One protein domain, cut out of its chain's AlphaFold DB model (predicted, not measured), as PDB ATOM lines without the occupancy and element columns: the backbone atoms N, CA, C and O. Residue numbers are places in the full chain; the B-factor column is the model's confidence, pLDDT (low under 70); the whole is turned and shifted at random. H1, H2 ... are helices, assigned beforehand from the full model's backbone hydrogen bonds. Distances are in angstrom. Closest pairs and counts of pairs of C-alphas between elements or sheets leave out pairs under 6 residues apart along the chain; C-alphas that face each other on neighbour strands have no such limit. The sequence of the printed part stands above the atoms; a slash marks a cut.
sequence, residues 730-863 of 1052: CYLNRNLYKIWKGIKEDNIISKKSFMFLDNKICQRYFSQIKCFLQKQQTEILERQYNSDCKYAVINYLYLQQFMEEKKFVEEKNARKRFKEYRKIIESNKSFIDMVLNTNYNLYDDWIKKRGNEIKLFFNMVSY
ATOM      1  N   CYS A 730      57.742  17.111   2.866       58.41
ATOM      2  CA  CYS A 730      57.115  18.081   1.962       58.41
ATOM      3  C   CYS A 730      56.691  17.419   0.646       58.41
ATOM      4  O   CYS A 730      55.585  17.660   0.154       58.41
ATOM      5  N   TYR A 731      57.531  16.523   0.119       63.28
ATOM      6  CA  TYR A 731      57.232  15.754  -1.085       63.28
ATOM      7  C   TYR A 731      56.026  14.818  -0.896       63.28
ATOM      8  O   TYR A 731      55.168  14.711  -1.778       63.28
ATOM      9  N   LEU A 732      55.911  14.204   0.287       67.31
ATOM     10  CA  LEU A 732      54.745  13.421   0.679       67.31
ATOM     11  C   LEU A 732      53.457  14.259   0.657       67.31
ATOM     12  O   LEU A 732      52.505  13.903  -0.038       67.31
ATOM     13  N   ASN A 733      53.433  15.385   1.377       65.75
ATOM     14  CA  ASN A 733      52.237  16.227   1.509       65.75
ATOM     15  C   ASN A 733      51.704  16.710   0.152       65.75
ATOM     16  O   ASN A 733      50.494  16.702  -0.074       65.75
ATOM     17  N   ARG A 734      52.595  17.051  -0.784       67.25
ATOM     18  CA  ARG A 734      52.220  17.476  -2.140       67.25
ATOM     19  C   ARG A 734      51.526  16.374  -2.943       67.25
ATOM     20  O   ARG A 734      50.541  16.635  -3.632       67.25
ATOM     21  N   ASN A 735      52.031  15.143  -2.889       68.56
ATOM     22  CA  ASN A 735      51.424  14.034  -3.629       68.56
ATOM     23  C   ASN A 735      50.082  13.615  -3.014       68.56
ATOM     24  O   ASN A 735      49.136  13.349  -3.755       68.56
ATOM     25  N   LEU A 736      49.957  13.665  -1.682       74.69
ATOM     26  CA  LEU A 736      48.666  13.496  -1.010       74.69
ATOM     27  C   LEU A 736      47.674  14.599  -1.421       74.69
ATOM     28  O   LEU A 736      46.521  14.295  -1.717       74.69
ATOM     29  N   TYR A 737      48.120  15.853  -1.552       72.06
ATOM     30  CA  TYR A 737      47.281  16.949  -2.045       72.06
ATOM     31  C   TYR A 737      46.796  16.730  -3.486       72.06
ATOM     32  O   TYR A 737      45.621  16.938  -3.762       72.06
ATOM     33  N   LYS A 738      47.645  16.247  -4.404       69.88
ATOM     34  CA  LYS A 738      47.219  15.924  -5.783       69.88
ATOM     35  C   LYS A 738      46.140  14.839  -5.825       69.88
ATOM     36  O   LYS A 738      45.218  14.935  -6.630       69.88
ATOM     37  N   ILE A 739      46.259  13.823  -4.968       76.06
ATOM     38  CA  ILE A 739      45.250  12.764  -4.824       76.06
ATOM     39  C   ILE A 739      43.941  13.365  -4.299       76.06
ATOM     40  O   ILE A 739      42.898  13.162  -4.909       76.06
ATOM     41  N   TRP A 740      44.005  14.159  -3.224       82.56
ATOM     42  CA  TRP A 740      42.839  14.849  -2.658       82.56
ATOM     43  C   TRP A 740      42.150  15.764  -3.678       82.56
ATOM     44  O   TRP A 740      40.937  15.692  -3.861       82.56
ATOM     45  N   LYS A 741      42.927  16.586  -4.390       75.88
ATOM     46  CA  LYS A 741      42.434  17.532  -5.394       75.88
ATOM     47  C   LYS A 741      41.735  16.809  -6.546       75.88
ATOM     48  O   LYS A 741      40.621  17.176  -6.896       75.88
ATOM     49  N   GLY A 742      42.340  15.740  -7.072       73.75
ATOM     50  CA  GLY A 742      41.724  14.925  -8.124       73.75
ATOM     51  C   GLY A 742      40.379  14.328  -7.703       73.75
ATOM     52  O   GLY A 742      39.434  14.337  -8.483       73.75
ATOM     53  N   ILE A 743      40.260  13.883  -6.448       78.00
ATOM     54  CA  ILE A 743      39.006  13.353  -5.892       78.00
ATOM     55  C   ILE A 743      37.958  14.453  -5.714       78.00
ATOM     56  O   ILE A 743      36.782  14.224  -5.979       78.00
ATOM     57  N   LYS A 744      38.367  15.644  -5.268       76.69
ATOM     58  CA  LYS A 744      37.458  16.772  -5.033       76.69
ATOM     59  C   LYS A 744      36.908  17.385  -6.313       76.69
ATOM     60  O   LYS A 744      35.726  17.715  -6.358       76.69
ATOM     61  N   GLU A 745      37.752  17.498  -7.329       75.62
ATOM     62  CA  GLU A 745      37.425  18.077  -8.637       75.62
ATOM     63  C   GLU A 745      36.879  17.042  -9.633       75.62
ATOM     64  O   GLU A 745      36.744  17.348 -10.813       75.62
ATOM     65  N   ASP A 746      36.590  15.816  -9.180       72.44
ATOM     66  CA  ASP A 746      36.071  14.713 -10.000       72.44
ATOM     67  C   ASP A 746      36.942  14.382 -11.225       72.44
ATOM     68  O   ASP A 746      36.454  13.921 -12.251       72.44
ATOM     69  N   ASN A 747      38.259  14.557 -11.115       77.50
ATOM     70  CA  ASN A 747      39.231  14.208 -12.149       77.50
ATOM     71  C   ASN A 747      39.797  12.794 -11.923       77.50
ATOM     72  O   ASN A 747      39.957  12.350 -10.785       77.50
ATOM     73  N   ILE A 748      40.164  12.076 -12.996       78.75
ATOM     74  CA  ILE A 748      40.864  10.783 -12.859       78.75
ATOM     75  C   ILE A 748      42.209  11.001 -12.159       78.75
ATOM     76  O   ILE A 748      43.070  11.745 -12.641       78.75
ATOM     77  N   ILE A 749      42.442  10.274 -11.067       79.69
ATOM     78  CA  ILE A 749      43.760  10.209 -10.442       79.69
ATOM     79  C   ILE A 749      44.667   9.368 -11.341       79.69
ATOM     80  O   ILE A 749      44.468   8.166 -11.517       79.69
ATOM     81  N   SER A 750      45.693   9.986 -11.920       70.44
ATOM     82  CA  SER A 750      46.651   9.246 -12.742       70.44
ATOM     83  C   SER A 750      47.445   8.236 -11.900       70.44
ATOM     84  O   SER A 750      47.864   8.543 -10.784       70.44
ATOM     85  N   LYS A 751      47.772   7.066 -12.463       67.81
ATOM     86  CA  LYS A 751      48.685   6.096 -11.823       67.81
ATOM     87  C   LYS A 751      50.046   6.720 -11.475       67.81
ATOM     88  O   LYS A 751      50.634   6.397 -10.446       67.81
ATOM     89  N   LYS A 752      50.504   7.696 -12.274       66.81
ATOM     90  CA  LYS A 752      51.712   8.501 -12.007       66.81
ATOM     91  C   LYS A 752      51.634   9.274 -10.688       66.81
ATOM     92  O   LYS A 752      52.664   9.445 -10.048       66.81
ATOM     93  N   SER A 753      50.443   9.681 -10.248       69.19
ATOM     94  CA  SER A 753      50.239  10.356  -8.958       69.19
ATOM     95  C   SER A 753      50.620   9.467  -7.766       69.19
ATOM     96  O   SER A 753      50.994   9.986  -6.718       69.19
ATOM     97  N   PHE A 754      50.587   8.141  -7.941       71.44
ATOM     98  CA  PHE A 754      50.967   7.152  -6.929       71.44
ATOM     99  C   PHE A 754      52.405   6.630  -7.075       71.44
ATOM    100  O   PHE A 754      52.972   6.148  -6.096       71.44
ATOM    101  N   MET A 755      53.026   6.743  -8.260       65.88
ATOM    102  CA  MET A 755      54.383   6.216  -8.525       65.88
ATOM    103  C   MET A 755      55.460   6.805  -7.603       65.88
ATOM    104  O   MET A 755      56.475   6.163  -7.352       65.88
ATOM    105  N   PHE A 756      55.223   8.008  -7.083       63.72
ATOM    106  CA  PHE A 756      56.146   8.739  -6.218       63.72
ATOM    107  C   PHE A 756      56.003   8.403  -4.725       63.72
ATOM    108  O   PHE A 756      56.843   8.802  -3.923       63.72
ATOM    109  N   LEU A 757      54.970   7.645  -4.348       69.31
ATOM    110  CA  LEU A 757      54.848   7.025  -3.029       69.31
ATOM    111  C   LEU A 757      55.571   5.668  -3.062       69.31
ATOM    112  O   LEU A 757      54.970   4.584  -3.076       69.31
ATOM    113  N   ASP A 758      56.897   5.732  -3.163       69.19
ATOM    114  CA  ASP A 758      57.744   4.545  -3.186       69.19
ATOM    115  C   ASP A 758      57.679   3.769  -1.854       69.19
ATOM    116  O   ASP A 758      57.093   4.205  -0.860       69.19
ATOM    117  N   ASN A 759      58.252   2.564  -1.821       69.38
ATOM    118  CA  ASN A 759      58.182   1.729  -0.618       69.38
ATOM    119  C   ASN A 759      58.882   2.361   0.593       69.38
ATOM    120  O   ASN A 759      58.476   2.090   1.720       69.38
ATOM    121  N   LYS A 760      59.891   3.213   0.382       72.50
ATOM    122  CA  LYS A 760      60.668   3.835   1.456       72.50
ATOM    123  C   LYS A 760      59.844   4.926   2.149       72.50
ATOM    124  O   LYS A 760      59.738   4.924   3.375       72.50
ATOM    125  N   ILE A 761      59.183   5.789   1.375       73.25
ATOM    126  CA  ILE A 761      58.276   6.829   1.885       73.25
ATOM    127  C   ILE A 761      57.037   6.190   2.525       73.25
ATOM    128  O   ILE A 761      56.640   6.580   3.627       73.25
ATOM    129  N   CYS A 762      56.450   5.170   1.886       73.75
ATOM    130  CA  CYS A 762      55.304   4.448   2.444       73.75
ATOM    131  C   CYS A 762      55.623   3.758   3.774       73.75
ATOM    132  O   CYS A 762      54.768   3.747   4.652       73.75
ATOM    133  N   GLN A 763      56.826   3.204   3.951       75.94
ATOM    134  CA  GLN A 763      57.242   2.608   5.224       75.94
ATOM    135  C   GLN A 763      57.457   3.670   6.308       75.94
ATOM    136  O   GLN A 763      57.010   3.483   7.438       75.94
ATOM    137  N   ARG A 764      58.090   4.797   5.964       76.31
ATOM    138  CA  ARG A 764      58.393   5.879   6.914       76.31
ATOM    139  C   ARG A 764      57.137   6.582   7.437       76.31
ATOM    140  O   ARG A 764      57.045   6.847   8.631       76.31
ATOM    141  N   TYR A 765      56.151   6.838   6.574       78.12
ATOM    142  CA  TYR A 765      54.919   7.566   6.923       78.12
ATOM    143  C   TYR A 765      53.661   6.691   6.856       78.12
ATOM    144  O   TYR A 765      52.557   7.182   6.594       78.12
ATOM    145  N   PHE A 766      53.818   5.389   7.110       79.06
ATOM    146  CA  PHE A 766      52.792   4.374   6.881       79.06
ATOM    147  C   PHE A 766      51.420   4.744   7.462       79.06
ATOM    148  O   PHE A 766      50.419   4.762   6.746       79.06
ATOM    149  N   SER A 767      51.372   5.103   8.747       75.00
ATOM    150  CA  SER A 767      50.121   5.425   9.443       75.00
ATOM    151  C   SER A 767      49.429   6.675   8.892       75.00
ATOM    152  O   SER A 767      48.204   6.707   8.809       75.00
ATOM    153  N   GLN A 768      50.195   7.692   8.484       77.00
ATOM    154  CA  GLN A 768      49.653   8.956   7.973       77.00
ATOM    155  C   GLN A 768      49.043   8.766   6.582       77.00
ATOM    156  O   GLN A 768      47.907   9.174   6.343       77.00
ATOM    157  N   ILE A 769      49.767   8.078   5.693       81.12
ATOM    158  CA  ILE A 769      49.303   7.771   4.336       81.12
ATOM    159  C   ILE A 769      48.071   6.873   4.393       81.12
ATOM    160  O   ILE A 769      47.066   7.167   3.751       81.12
ATOM    161  N   LYS A 770      48.110   5.818   5.215       82.12
ATOM    162  CA  LYS A 770      46.975   4.913   5.405       82.12
ATOM    163  C   LYS A 770      45.720   5.662   5.848       82.12
ATOM    164  O   LYS A 770      44.668   5.489   5.240       82.12
ATOM    165  N   CYS A 771      45.836   6.501   6.878       79.44
ATOM    166  CA  CYS A 771      44.697   7.239   7.419       79.44
ATOM    167  C   CYS A 771      44.124   8.232   6.395       79.44
ATOM    168  O   CYS A 771      42.909   8.375   6.283       79.44
ATOM    169  N   PHE A 772      44.992   8.883   5.614       84.94
ATOM    170  CA  PHE A 772      44.581   9.776   4.537       84.94
ATOM    171  C   PHE A 772      43.825   9.028   3.428       84.94
ATOM    172  O   PHE A 772      42.709   9.413   3.094       84.94
ATOM    173  N   LEU A 773      44.389   7.940   2.894       84.56
ATOM    174  CA  LEU A 773      43.761   7.181   1.806       84.56
ATOM    175  C   LEU A 773      42.420   6.572   2.238       84.56
ATOM    176  O   LEU A 773      41.459   6.615   1.475       84.56
ATOM    177  N   GLN A 774      42.321   6.091   3.482       83.81
ATOM    178  CA  GLN A 774      41.056   5.620   4.056       83.81
ATOM    179  C   GLN A 774      40.013   6.735   4.136       83.81
ATOM    180  O   GLN A 774      38.873   6.530   3.728       83.81
ATOM    181  N   LYS A 775      40.403   7.930   4.595       83.56
ATOM    182  CA  LYS A 775      39.508   9.093   4.629       83.56
ATOM    183  C   LYS A 775      39.001   9.449   3.230       83.56
ATOM    184  O   LYS A 775      37.826   9.750   3.073       83.56
ATOM    185  N   GLN A 776      39.870   9.384   2.223       86.88
ATOM    186  CA  GLN A 776      39.491   9.639   0.833       86.88
ATOM    187  C   GLN A 776      38.548   8.565   0.264       86.88
ATOM    188  O   GLN A 776      37.601   8.906  -0.433       86.88
ATOM    189  N   GLN A 777      38.743   7.283   0.597       86.12
ATOM    190  CA  GLN A 777      37.799   6.221   0.220       86.12
ATOM    191  C   GLN A 777      36.413   6.431   0.838       86.12
ATOM    192  O   GLN A 777      35.411   6.287   0.144       86.12
ATOM    193  N   THR A 778      36.355   6.785   2.124       83.19
ATOM    194  CA  THR A 778      35.097   7.108   2.809       83.19
ATOM    195  C   THR A 778      34.402   8.296   2.153       83.19
ATOM    196  O   THR A 778      33.219   8.223   1.852       83.19
ATOM    197  N   GLU A 779      35.154   9.350   1.850       82.94
ATOM    198  CA  GLU A 779      34.637  10.566   1.226       82.94
ATOM    199  C   GLU A 779      34.096  10.338  -0.192       82.94
ATOM    200  O   GLU A 779      33.123  10.977  -0.575       82.94
ATOM    201  N   ILE A 780      34.683   9.412  -0.958       85.12
ATOM    202  CA  ILE A 780      34.119   8.969  -2.239       85.12
ATOM    203  C   ILE A 780      32.798   8.226  -1.998       85.12
ATOM    204  O   ILE A 780      31.786   8.545  -2.603       85.12
ATOM    205  N   LEU A 781      32.767   7.251  -1.089       81.31
ATOM    206  CA  LEU A 781      31.557   6.456  -0.867       81.31
ATOM    207  C   LEU A 781      30.374   7.290  -0.344       81.31
ATOM    208  O   LEU A 781      29.254   7.067  -0.787       81.31
ATOM    209  N   GLU A 782      30.621   8.254   0.546       78.50
ATOM    210  CA  GLU A 782      29.590   9.086   1.188       78.50
ATOM    211  C   GLU A 782      29.093  10.254   0.314       78.50
ATOM    212  O   GLU A 782      28.138  10.947   0.680       78.50
ATOM    213  N   ARG A 783      29.726  10.516  -0.836       77.00
ATOM    214  CA  ARG A 783      29.355  11.643  -1.698       77.00
ATOM    215  C   ARG A 783      28.075  11.327  -2.474       77.00
ATOM    216  O   ARG A 783      27.926  10.268  -3.080       77.00
ATOM    217  N   GLN A 784      27.144  12.280  -2.500       70.44
ATOM    218  CA  GLN A 784      26.012  12.226  -3.424       70.44
ATOM    219  C   GLN A 784      26.498  12.597  -4.821       70.44
ATOM    220  O   GLN A 784      27.095  13.655  -5.021       70.44
ATOM    221  N   TYR A 785      26.255  11.707  -5.777       69.06
ATOM    222  CA  TYR A 785      26.734  11.858  -7.137       69.06
ATOM    223  C   TYR A 785      25.584  12.136  -8.103       69.06
ATOM    224  O   TYR A 785      24.567  11.447  -8.071       69.06
ATOM    225  N   ASN A 786      25.783  13.104  -8.999       61.34
ATOM    226  CA  ASN A 786      24.937  13.298 -10.177       61.34
ATOM    227  C   ASN A 786      25.323  12.276 -11.258       61.34
ATOM    228  O   ASN A 786      26.471  11.834 -11.295       61.34
ATOM    229  N   SER A 787      24.403  11.943 -12.168       55.56
ATOM    230  CA  SER A 787      24.569  10.941 -13.242       55.56
ATOM    231  C   SER A 787      25.831  11.098 -14.112       55.56
ATOM    232  O   SER A 787      26.260  10.131 -14.739       55.56
ATOM    233  N   ASP A 788      26.462  12.275 -14.109       55.25
ATOM    234  CA  ASP A 788      27.618  12.612 -14.947       55.25
ATOM    235  C   ASP A 788      28.994  12.366 -14.295       55.25
ATOM    236  O   ASP A 788      30.021  12.473 -14.971       55.25
ATOM    237  N   CYS A 789      29.067  11.998 -13.007       64.31
ATOM    238  CA  CYS A 789      30.350  11.791 -12.316       64.31
ATOM    239  C   CYS A 789      30.967  10.412 -12.640       64.31
ATOM    240  O   CYS A 789      30.935   9.470 -11.851       64.31
ATOM    241  N   LYS A 790      31.555  10.279 -13.835       65.69
ATOM    242  CA  LYS A 790      32.059   8.999 -14.384       65.69
ATOM    243  C   LYS A 790      33.326   8.453 -13.705       65.69
ATOM    244  O   LYS A 790      33.672   7.290 -13.906       65.69
ATOM    245  N   TYR A 791      34.039   9.267 -12.924       81.75
ATOM    246  CA  TYR A 791      35.394   8.941 -12.454       81.75
ATOM    247  C   TYR A 791      35.488   8.540 -10.977       81.75
ATOM    248  O   TYR A 791      36.523   8.023 -10.555       81.75
ATOM    249  N   ALA A 792      34.413   8.692 -10.199       82.00
ATOM    250  CA  ALA A 792      34.383   8.339  -8.778       82.00
ATOM    251  C   ALA A 792      34.695   6.854  -8.523       82.00
ATOM    252  O   ALA A 792      35.549   6.523  -7.698       82.00
ATOM    253  N   VAL A 793      34.060   5.959  -9.289       84.06
ATOM    254  CA  VAL A 793      34.270   4.504  -9.198       84.06
ATOM    255  C   VAL A 793      35.705   4.129  -9.576       84.06
ATOM    256  O   VAL A 793      36.332   3.297  -8.926       84.06
ATOM    257  N   ILE A 794      36.262   4.780 -10.597       86.19
ATOM    258  CA  ILE A 794      37.634   4.532 -11.053       86.19
ATOM    259  C   ILE A 794      38.653   5.004 -10.009       86.19
ATOM    260  O   ILE A 794      39.585   4.272  -9.682       86.19
ATOM    261  N   ASN A 795      38.447   6.186  -9.428       87.06
ATOM    262  CA  ASN A 795      39.294   6.715  -8.362       87.06
ATOM    263  C   ASN A 795      39.242   5.839  -7.101       87.06
ATOM    264  O   ASN A 795      40.284   5.577  -6.499       87.06
ATOM    265  N   TYR A 796      38.061   5.325  -6.739       88.56
ATOM    266  CA  TYR A 796      37.907   4.350  -5.658       88.56
ATOM    267  C   TYR A 796      38.756   3.093  -5.896       88.56
ATOM    268  O   TYR A 796      39.516   2.675  -5.018       88.56
ATOM    269  N   LEU A 797      38.668   2.523  -7.101       87.69
ATOM    270  CA  LEU A 797      39.398   1.313  -7.470       87.69
ATOM    271  C   LEU A 797      40.918   1.546  -7.515       87.69
ATOM    272  O   LEU A 797      41.662   0.704  -7.016       87.69
ATOM    273  N   TYR A 798      41.397   2.696  -8.003       86.69
ATOM    274  CA  TYR A 798      42.828   3.029  -7.961       86.69
ATOM    275  C   TYR A 798      43.364   3.200  -6.535       86.69
ATOM    276  O   TYR A 798      44.460   2.724  -6.229       86.69
ATOM    277  N   LEU A 799      42.600   3.842  -5.644       86.81
ATOM    278  CA  LEU A 799      42.969   3.936  -4.228       86.81
ATOM    279  C   LEU A 799      43.064   2.545  -3.600       86.81
ATOM    280  O   LEU A 799      44.017   2.260  -2.876       86.81
ATOM    281  N   GLN A 800      42.104   1.667  -3.903       85.88
ATOM    282  CA  GLN A 800      42.095   0.299  -3.401       85.88
ATOM    283  C   GLN A 800      43.294  -0.506  -3.918       85.88
ATOM    284  O   GLN A 800      43.989  -1.126  -3.114       85.88
ATOM    285  N   GLN A 801      43.578  -0.443  -5.221       86.75
ATOM    286  CA  GLN A 801      44.736  -1.094  -5.835       86.75
ATOM    287  C   GLN A 801      46.032  -0.680  -5.141       86.75
ATOM    288  O   GLN A 801      46.807  -1.526  -4.704       86.75
ATOM    289  N   PHE A 802      46.241   0.628  -4.978       85.56
ATOM    290  CA  PHE A 802      47.442   1.151  -4.340       85.56
ATOM    291  C   PHE A 802      47.550   0.719  -2.869       85.56
ATOM    292  O   PHE A 802      48.629   0.365  -2.387       85.56
ATOM    293  N   MET A 803      46.428   0.709  -2.144       84.00
ATOM    294  CA  MET A 803      46.382   0.263  -0.751       84.00
ATOM    295  C   MET A 803      46.684  -1.233  -0.588       84.00
ATOM    296  O   MET A 803      47.327  -1.604   0.397       84.00
ATOM    297  N   GLU A 804      46.266  -2.069  -1.541       83.81
ATOM    298  CA  GLU A 804      46.587  -3.500  -1.588       83.81
ATOM    299  C   GLU A 804      48.063  -3.725  -1.981       83.81
ATOM    300  O   GLU A 804      48.793  -4.399  -1.250       83.81
ATOM    301  N   GLU A 805      48.557  -3.075  -3.044       83.12
ATOM    302  CA  GLU A 805      49.955  -3.171  -3.510       83.12
ATOM    303  C   GLU A 805      50.969  -2.782  -2.420       83.12
ATOM    304  O   GLU A 805      52.028  -3.403  -2.277       83.12
ATOM    305  N   LYS A 806      50.645  -1.763  -1.615       82.94
ATOM    306  CA  LYS A 806      51.505  -1.256  -0.533       82.94
ATOM    307  C   LYS A 806      51.234  -1.895   0.827       82.94
ATOM    308  O   LYS A 806      51.848  -1.490   1.814       82.94
ATOM    309  N   LYS A 807      50.350  -2.897   0.894       80.19
ATOM    310  CA  LYS A 807      49.980  -3.612   2.129       80.19
ATOM    311  C   LYS A 807      49.434  -2.693   3.234       80.19
ATOM    312  O   LYS A 807      49.563  -2.991   4.421       80.19
ATOM    313  N   PHE A 808      48.806  -1.572   2.866       77.19
ATOM    314  CA  PHE A 808      48.066  -0.727   3.815       77.19
ATOM    315  C   PHE A 808      46.798  -1.424   4.315       77.19
ATOM    316  O   PHE A 808      46.359  -1.205   5.454       77.19
ATOM    317  N   VAL A 809      46.239  -2.288   3.469       75.88
ATOM    318  CA  VAL A 809      45.140  -3.204   3.765       75.88
ATOM    319  C   VAL A 809      45.603  -4.616   3.417       75.88
ATOM    320  O   VAL A 809      46.345  -4.807   2.457       75.88
ATOM    321  N   GLU A 810      45.203  -5.599   4.222       71.69
ATOM    322  CA  GLU A 810      45.420  -7.005   3.878       71.69
ATOM    323  C   GLU A 810      44.707  -7.331   2.567       71.69
ATOM    324  O   GLU A 810      43.552  -6.939   2.382       71.69
ATOM    325  N   GLU A 811      45.361  -8.097   1.696       67.75
ATOM    326  CA  GLU A 811      44.704  -8.645   0.516       67.75
ATOM    327  C   GLU A 811      43.493  -9.468   0.970       67.75
ATOM    328  O   GLU A 811      43.591 -10.463   1.697       67.75
ATOM    329  N   LYS A 812      42.304  -8.979   0.625       73.62
ATOM    330  CA  LYS A 812      41.054  -9.570   1.090       73.62
ATOM    331  C   LYS A 812      40.792 -10.824   0.274       73.62
ATOM    332  O   LYS A 812      40.757 -10.747  -0.949       73.62
ATOM    333  N   ASN A 813      40.538 -11.956   0.927       76.56
ATOM    334  CA  ASN A 813      39.961 -13.125   0.258       76.56
ATOM    335  C   ASN A 813      38.533 -12.824  -0.240       76.56
ATOM    336  O   ASN A 813      37.925 -11.836   0.181       76.56
ATOM    337  N   ALA A 814      37.992 -13.666  -1.124       71.88
ATOM    338  CA  ALA A 814      36.681 -13.450  -1.745       71.88
ATOM    339  C   ALA A 814      35.581 -13.156  -0.710       71.88
ATOM    340  O   ALA A 814      34.845 -12.181  -0.849       71.88
ATOM    341  N   ARG A 815      35.560 -13.894   0.407       73.81
ATOM    342  CA  ARG A 815      34.607 -13.693   1.510       73.81
ATOM    343  C   ARG A 815      34.702 -12.323   2.196       73.81
ATOM    344  O   ARG A 815      33.678 -11.728   2.534       73.81
ATOM    345  N   LYS A 816      35.911 -11.798   2.435       78.69
ATOM    346  CA  LYS A 816      36.101 -10.453   3.014       78.69
ATOM    347  C   LYS A 816      35.657  -9.360   2.030       78.69
ATOM    348  O   LYS A 816      35.071  -8.373   2.465       78.69
ATOM    349  N   ARG A 817      35.901  -9.551   0.729       79.56
ATOM    350  CA  ARG A 817      35.480  -8.619  -0.336       79.56
ATOM    351  C   ARG A 817      33.974  -8.588  -0.508       79.56
ATOM    352  O   ARG A 817      33.385  -7.522  -0.594       79.56
ATOM    353  N   PHE A 818      33.351  -9.755  -0.434       78.75
ATOM    354  CA  PHE A 818      31.907  -9.903  -0.457       78.75
ATOM    355  C   PHE A 818      31.210  -9.044   0.610       78.75
ATOM    356  O   PHE A 818      30.321  -8.254   0.306       78.75
ATOM    357  N   LYS A 819      31.661  -9.144   1.870       80.56
ATOM    358  CA  LYS A 819      31.115  -8.340   2.981       80.56
ATOM    359  C   LYS A 819      31.294  -6.838   2.767       80.56
ATOM    360  O   LYS A 819      30.442  -6.054   3.175       80.56
ATOM    361  N   GLU A 820      32.404  -6.439   2.159       81.62
ATOM    362  CA  GLU A 820      32.664  -5.043   1.819       81.62
ATOM    363  C   GLU A 820      31.716  -4.544   0.728       81.62
ATOM    364  O   GLU A 820      31.089  -3.505   0.918       81.62
ATOM    365  N   TYR A 821      31.543  -5.294  -0.362       85.75
ATOM    366  CA  TYR A 821      30.619  -4.919  -1.432       85.75
ATOM    367  C   TYR A 821      29.179  -4.843  -0.930       85.75
ATOM    368  O   TYR A 821      28.474  -3.892  -1.255       85.75
ATOM    369  N   ARG A 822      28.766  -5.773  -0.061       81.88
ATOM    370  CA  ARG A 822      27.450  -5.733   0.584       81.88
ATOM    371  C   ARG A 822      27.244  -4.444   1.377       81.88
ATOM    372  O   ARG A 822      26.247  -3.760   1.187       81.88
ATOM    373  N   LYS A 823      28.227  -4.067   2.198       83.06
ATOM    374  CA  LYS A 823      28.180  -2.826   2.978       83.06
ATOM    375  C   LYS A 823      28.108  -1.585   2.081       83.06
ATOM    376  O   LYS A 823      27.396  -0.638   2.411       83.06
ATOM    377  N   ILE A 824      28.832  -1.588   0.958       80.56
ATOM    378  CA  ILE A 824      28.790  -0.503  -0.033       80.56
ATOM    379  C   ILE A 824      27.395  -0.404  -0.658       80.56
ATOM    380  O   ILE A 824      26.861   0.700  -0.722       80.56
ATOM    381  N   ILE A 825      26.791  -1.537  -1.044       77.00
ATOM    382  CA  ILE A 825      25.438  -1.581  -1.616       77.00
ATOM    383  C   ILE A 825      24.395  -1.044  -0.631       77.00
ATOM    384  O   ILE A 825      23.577  -0.201  -0.986       77.00
ATOM    385  N   GLU A 826      24.430  -1.524   0.610       79.25
ATOM    386  CA  GLU A 826      23.436  -1.171   1.629       79.25
ATOM    387  C   GLU A 826      23.521   0.309   2.037       79.25
ATOM    388  O   GLU A 826      22.516   0.894   2.430       79.25
ATOM    389  N   SER A 827      24.705   0.927   1.925       77.38
ATOM    390  CA  SER A 827      24.943   2.286   2.433       77.38
ATOM    391  C   SER A 827      24.952   3.372   1.351       77.38
ATOM    392  O   SER A 827      24.702   4.526   1.681       77.38
ATOM    393  N   ASN A 828      25.243   3.052   0.079       79.38
ATOM    394  CA  ASN A 828      25.567   4.067  -0.939       79.38
ATOM    395  C   ASN A 828      24.933   3.769  -2.311       79.38
ATOM    396  O   ASN A 828      25.624   3.465  -3.283       79.38
ATOM    397  N   LYS A 829      23.602   3.888  -2.405       73.31
ATOM    398  CA  LYS A 829      22.817   3.556  -3.612       73.31
ATOM    399  C   LYS A 829      23.276   4.299  -4.881       73.31
ATOM    400  O   LYS A 829      23.413   3.675  -5.926       73.31
ATOM    401  N   SER A 830      23.609   5.590  -4.779       74.50
ATOM    402  CA  SER A 830      24.090   6.410  -5.907       74.50
ATOM    403  C   SER A 830      25.421   5.927  -6.494       74.50
ATOM    404  O   SER A 830      25.647   6.043  -7.696       74.50
ATOM    405  N   PHE A 831      26.309   5.361  -5.671       80.38
ATOM    406  CA  PHE A 831      27.591   4.817  -6.124       80.38
ATOM    407  C   PHE A 831      27.400   3.531  -6.947       80.38
ATOM    408  O   PHE A 831      28.152   3.268  -7.884       80.38
ATOM    409  N   ILE A 832      26.364   2.744  -6.642       76.25
ATOM    410  CA  ILE A 832      26.048   1.495  -7.348       76.25
ATOM    411  C   ILE A 832      25.594   1.766  -8.778       76.25
ATOM    412  O   ILE A 832      26.068   1.110  -9.707       76.25
ATOM    413  N   ASP A 833      24.712   2.747  -8.965       77.25
ATOM    414  CA  ASP A 833      24.214   3.112 -10.294       77.25
ATOM    415  C   ASP A 833      25.388   3.479 -11.222       77.25
ATOM    416  O   ASP A 833      25.425   3.110 -12.398       77.25
ATOM    417  N   MET A 834      26.433   4.101 -10.671       79.56
ATOM    418  CA  MET A 834      27.675   4.385 -11.395       79.56
ATOM    419  C   MET A 834      28.491   3.135 -11.697       79.56
ATOM    420  O   MET A 834      29.012   2.990 -12.806       79.56
ATOM    421  N   VAL A 835      28.599   2.213 -10.739       79.38
ATOM    422  CA  VAL A 835      29.298   0.936 -10.932       79.38
ATOM    423  C   VAL A 835      28.695   0.161 -12.101       79.38
ATOM    424  O   VAL A 835      29.459  -0.392 -12.894       79.38
ATOM    425  N   LEU A 836      27.366   0.137 -12.243       79.06
ATOM    426  CA  LEU A 836      26.665  -0.556 -13.331       79.06
ATOM    427  C   LEU A 836      26.894   0.111 -14.692       79.06
ATOM    428  O   LEU A 836      27.188  -0.581 -15.674       79.06
ATOM    429  N   ASN A 837      26.872   1.443 -14.722       80.00
ATOM    430  CA  ASN A 837      26.996   2.237 -15.945       80.00
ATOM    431  C   ASN A 837      28.450   2.461 -16.413       80.00
ATOM    432  O   ASN A 837      28.680   2.890 -17.543       80.00
ATOM    433  N   THR A 838      29.457   2.134 -15.595       82.06
ATOM    434  CA  THR A 838      30.873   2.328 -15.955       82.06
ATOM    435  C   THR A 838      31.385   1.231 -16.900       82.06
ATOM    436  O   THR A 838      31.277   0.035 -16.612       82.06
ATOM    437  N   ASN A 839      31.999   1.620 -18.024       81.94
ATOM    438  CA  ASN A 839      32.685   0.694 -18.932       81.94
ATOM    439  C   ASN A 839      34.153   0.500 -18.514       81.94
ATOM    440  O   ASN A 839      35.012   1.331 -18.807       81.94
ATOM    441  N   TYR A 840      34.451  -0.626 -17.862       81.81
ATOM    442  CA  TYR A 840      35.794  -0.904 -17.345       81.81
ATOM    443  C   TYR A 840      36.814  -1.348 -18.405       81.81
ATOM    444  O   TYR A 840      37.994  -1.475 -18.091       81.81
ATOM    445  N   ASN A 841      36.401  -1.581 -19.656       78.38
ATOM    446  CA  ASN A 841      37.302  -2.068 -20.709       78.38
ATOM    447  C   ASN A 841      38.363  -1.046 -21.149       78.38
ATOM    448  O   ASN A 841      39.285  -1.415 -21.868       78.38
ATOM    449  N   LEU A 842      38.228   0.215 -20.733       75.44
ATOM    450  CA  LEU A 842      39.139   1.312 -21.071       75.44
ATOM    451  C   LEU A 842      40.279   1.499 -20.049       75.44
ATOM    452  O   LEU A 842      41.080   2.418 -20.196       75.44
ATOM    453  N   TYR A 843      40.347   0.656 -19.014       81.62
ATOM    454  CA  TYR A 843      41.286   0.785 -17.896       81.62
ATOM    455  C   TYR A 843      42.174  -0.455 -17.755       81.62
ATOM    456  O   TYR A 843      41.994  -1.443 -18.466       81.62
ATOM    457  N   ASP A 844      43.153  -0.395 -16.848       82.31
ATOM    458  CA  ASP A 844      44.093  -1.498 -16.657       82.31
ATOM    459  C   ASP A 844      43.422  -2.793 -16.162       82.31
ATOM    460  O   ASP A 844      42.309  -2.789 -15.629       82.31
ATOM    461  N   ASP A 845      44.109  -3.922 -16.364       84.38
ATOM    462  CA  ASP A 845      43.557  -5.257 -16.115       84.38
ATOM    463  C   ASP A 845      43.096  -5.468 -14.668       84.38
ATOM    464  O   ASP A 845      42.137  -6.210 -14.434       84.38
ATOM    465  N   TRP A 846      43.738  -4.812 -13.693       87.38
ATOM    466  CA  TRP A 846      43.340  -4.918 -12.291       87.38
ATOM    467  C   TRP A 846      42.006  -4.205 -12.067       87.38
ATOM    468  O   TRP A 846      41.070  -4.809 -11.536       87.38
ATOM    469  N   ILE A 847      41.882  -2.964 -12.553       84.69
ATOM    470  CA  ILE A 847      40.645  -2.172 -12.472       84.69
ATOM    471  C   ILE A 847      39.512  -2.879 -13.219       84.69
ATOM    472  O   ILE A 847      38.410  -3.014 -12.690       84.69
ATOM    473  N   LYS A 848      39.790  -3.401 -14.417       85.06
ATOM    474  CA  LYS A 848      38.834  -4.167 -15.221       85.06
ATOM    475  C   LYS A 848      38.337  -5.409 -14.492       85.06
ATOM    476  O   LYS A 848      37.130  -5.638 -14.412       85.06
ATOM    477  N   LYS A 849      39.254  -6.207 -13.940       85.88
ATOM    478  CA  LYS A 849      38.916  -7.408 -13.171       85.88
ATOM    479  C   LYS A 849      38.066  -7.054 -11.951       85.88
ATOM    480  O   LYS A 849      37.042  -7.694 -11.721       85.88
ATOM    481  N   ARG A 850      38.452  -6.014 -11.208       84.75
ATOM    482  CA  ARG A 850      37.789  -5.614  -9.964       84.75
ATOM    483  C   ARG A 850      36.426  -4.966 -10.187       84.75
ATOM    484  O   ARG A 850      35.474  -5.308  -9.496       84.75
ATOM    485  N   GLY A 851      36.299  -4.099 -11.187       85.06
ATOM    486  CA  GLY A 851      35.021  -3.502 -11.572       85.06
ATOM    487  C   GLY A 851      34.008  -4.551 -12.043       85.06
ATOM    488  O   GLY A 851      32.844  -4.516 -11.646       85.06
ATOM    489  N   ASN A 852      34.456  -5.542 -12.824       84.56
ATOM    490  CA  ASN A 852      33.604  -6.657 -13.248       84.56
ATOM    491  C   ASN A 852      33.216  -7.585 -12.085       84.56
ATOM    492  O   ASN A 852      32.093  -8.082 -12.067       84.56
ATOM    493  N   GLU A 853      34.099  -7.789 -11.102       86.56
ATOM    494  CA  GLU A 853      33.790  -8.526  -9.867       86.56
ATOM    495  C   GLU A 853      32.655  -7.845  -9.077       86.56
ATOM    496  O   GLU A 853      31.704  -8.515  -8.679       86.56
ATOM    497  N   ILE A 854      32.693  -6.516  -8.914       85.56
ATOM    498  CA  ILE A 854      31.637  -5.762  -8.212       85.56
ATOM    499  C   ILE A 854      30.310  -5.802  -8.993       85.56
ATOM    500  O   ILE A 854      29.255  -6.006  -8.394       85.56
ATOM    501  N   LYS A 855      30.342  -5.679 -10.330       86.38
ATOM    502  CA  LYS A 855      29.140  -5.844 -11.176       86.38
ATOM    503  C   LYS A 855      28.522  -7.235 -11.038       86.38
ATOM    504  O   LYS A 855      27.306  -7.359 -10.921       86.38
ATOM    505  N   LEU A 856      29.352  -8.278 -11.039       86.00
ATOM    506  CA  LEU A 856      28.892  -9.657 -10.885       86.00
ATOM    507  C   LEU A 856      28.249  -9.886  -9.513       86.00
ATOM    508  O   LEU A 856      27.216 -10.544  -9.431       86.00
ATOM    509  N   PHE A 857      28.823  -9.305  -8.455       85.44
ATOM    510  CA  PHE A 857      28.230  -9.311  -7.119       85.44
ATOM    511  C   PHE A 857      26.858  -8.624  -7.098       85.44
ATOM    512  O   PHE A 857      25.914  -9.180  -6.546       85.44
ATOM    513  N   PHE A 858      26.718  -7.457  -7.737       81.69
ATOM    514  CA  PHE A 858      25.429  -6.766  -7.803       81.69
ATOM    515  C   PHE A 858      24.360  -7.616  -8.498       81.69
ATOM    516  O   PHE A 858      23.300  -7.844  -7.925       81.69
ATOM    517  N   ASN A 859      24.676  -8.154  -9.679       84.38
ATOM    518  CA  ASN A 859      23.764  -9.017 -10.437       84.38
ATOM    519  C   ASN A 859      23.349 -10.275  -9.666       84.38
ATOM    520  O   ASN A 859      22.324 -10.869  -9.968       84.38
ATOM    521  N   MET A 860      24.168 -10.712  -8.709       84.19
ATOM    522  CA  MET A 860      23.870 -11.858  -7.858       84.19
ATOM    523  C   MET A 860      22.926 -11.475  -6.710       84.19
ATOM    524  O   MET A 860      22.039 -12.251  -6.380       84.19
ATOM    525  N   VAL A 861      23.069 -10.279  -6.128       80.88
ATOM    526  CA  VAL A 861      22.143  -9.763  -5.099       80.88
ATOM    527  C   VAL A 861      20.763  -9.452  -5.690       80.88
ATOM    528  O   VAL A 861      19.757  -9.622  -5.009       80.88
ATOM    529  N   SER A 862      20.708  -9.021  -6.952       81.19
ATOM    530  CA  SER A 862      19.466  -8.754  -7.687       81.19
ATOM    531  C   SER A 862      19.000  -9.923  -8.558       81.19
ATOM    532  O   SER A 862      18.114  -9.737  -9.396       81.19
ATOM    533  N   TYR A 863      19.593 -11.112  -8.399       84.00
ATOM    534  CA  TYR A 863      19.248 -12.254  -9.237       84.00
ATOM    535  C   TYR A 863      17.799 -12.689  -8.960       84.00
ATOM    536  O   TYR A 863      17.431 -12.834  -7.790       84.00
TER     537      TYR A 863
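This is residues 730 to 863 of the 1052 residues of an uncharacterized protein of Tyzzerella sp. An114 (UniProt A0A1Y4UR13). Three helices, H1, H4 and H5, run side by side with their centres in a triangle; H8 crosses H5, which lies in the middle of the domain, and makes a second group of helices with H6 and H7, set steeply to one another. The short helices H2 and H3 lie toward the other end of the long axis. The printed part has 134 residues, with eight named helices in the order H1 to H8 and no named strand, an all helix class. It is compact, with a radius of gyration of the C-alphas of 14.8 A, and spans 48 by 32 by 26 A.

H8, residues 845 to 861, is the longest helix, and with residues 846 to 851 alone it touches H5, residues 792 to 805. Their closest C-alphas, of Leu 797 and Ile 847, are 6.2 A apart, and their lines stand at a steep tilt of 65 degrees, opposite ways. H7, residues 829 to 837, touches H8 at a steep tilt of 61 degrees, the closest C-alphas being those of Leu 836 and Lys 855, 6.2 A apart. H6, residues 814 to 827, only just touches H8, with 3 pairs of C-alphas within 8 A, the closest being those of Tyr 821 and Ile 854 at 6.9 A. H4, residues 766 to 781, forms a helical hairpin with H5 at a shallow tilt of 25 degrees; the closest C-alphas, of Gln 777 and Tyr 796, are 6.2 A apart. H1, residues 730 to 744, touches H4 at a shallow tilt of 9 degrees, the same way, with the C-alphas of Trp 740 and Gln 776 closest at 7.1 A. H2, residues 752 to 755, touches H1, closest at the C-alphas of Asn 735 and Ser 753, 6.6 A apart. H3, residues 759 to 764, is close to H4 but not clearly touching, the closest C-alphas being those of Cys 762 and Ile 769 at 7.1 A. Every O i to N i+4 pair is within hydrogen-bond range in H1, H3, H4, H5, H6 and H8, against 4 of 5 in H7, while H2 is too short for such a pair.

H8 measures 24.5 A from first to last C-alpha, H4 22.7 A, H1 20.9 A, and H5 and H6 20.1 A each. C-alpha 730, where H1 begins, is at (57.115, 18.081, 1.962), and C-alpha 861, where H8 ends, is at (22.143, -9.763, -5.099).

The C-alphas of Cys 730 and Tyr 863, the two farthest apart, are 49.8 A apart. The printed part has no cut and no long link. The mean pLDDT of the printed part is 78.0, and 22 residues are under 70, among them 730 to 735, 755 to 759 and 785 to 790.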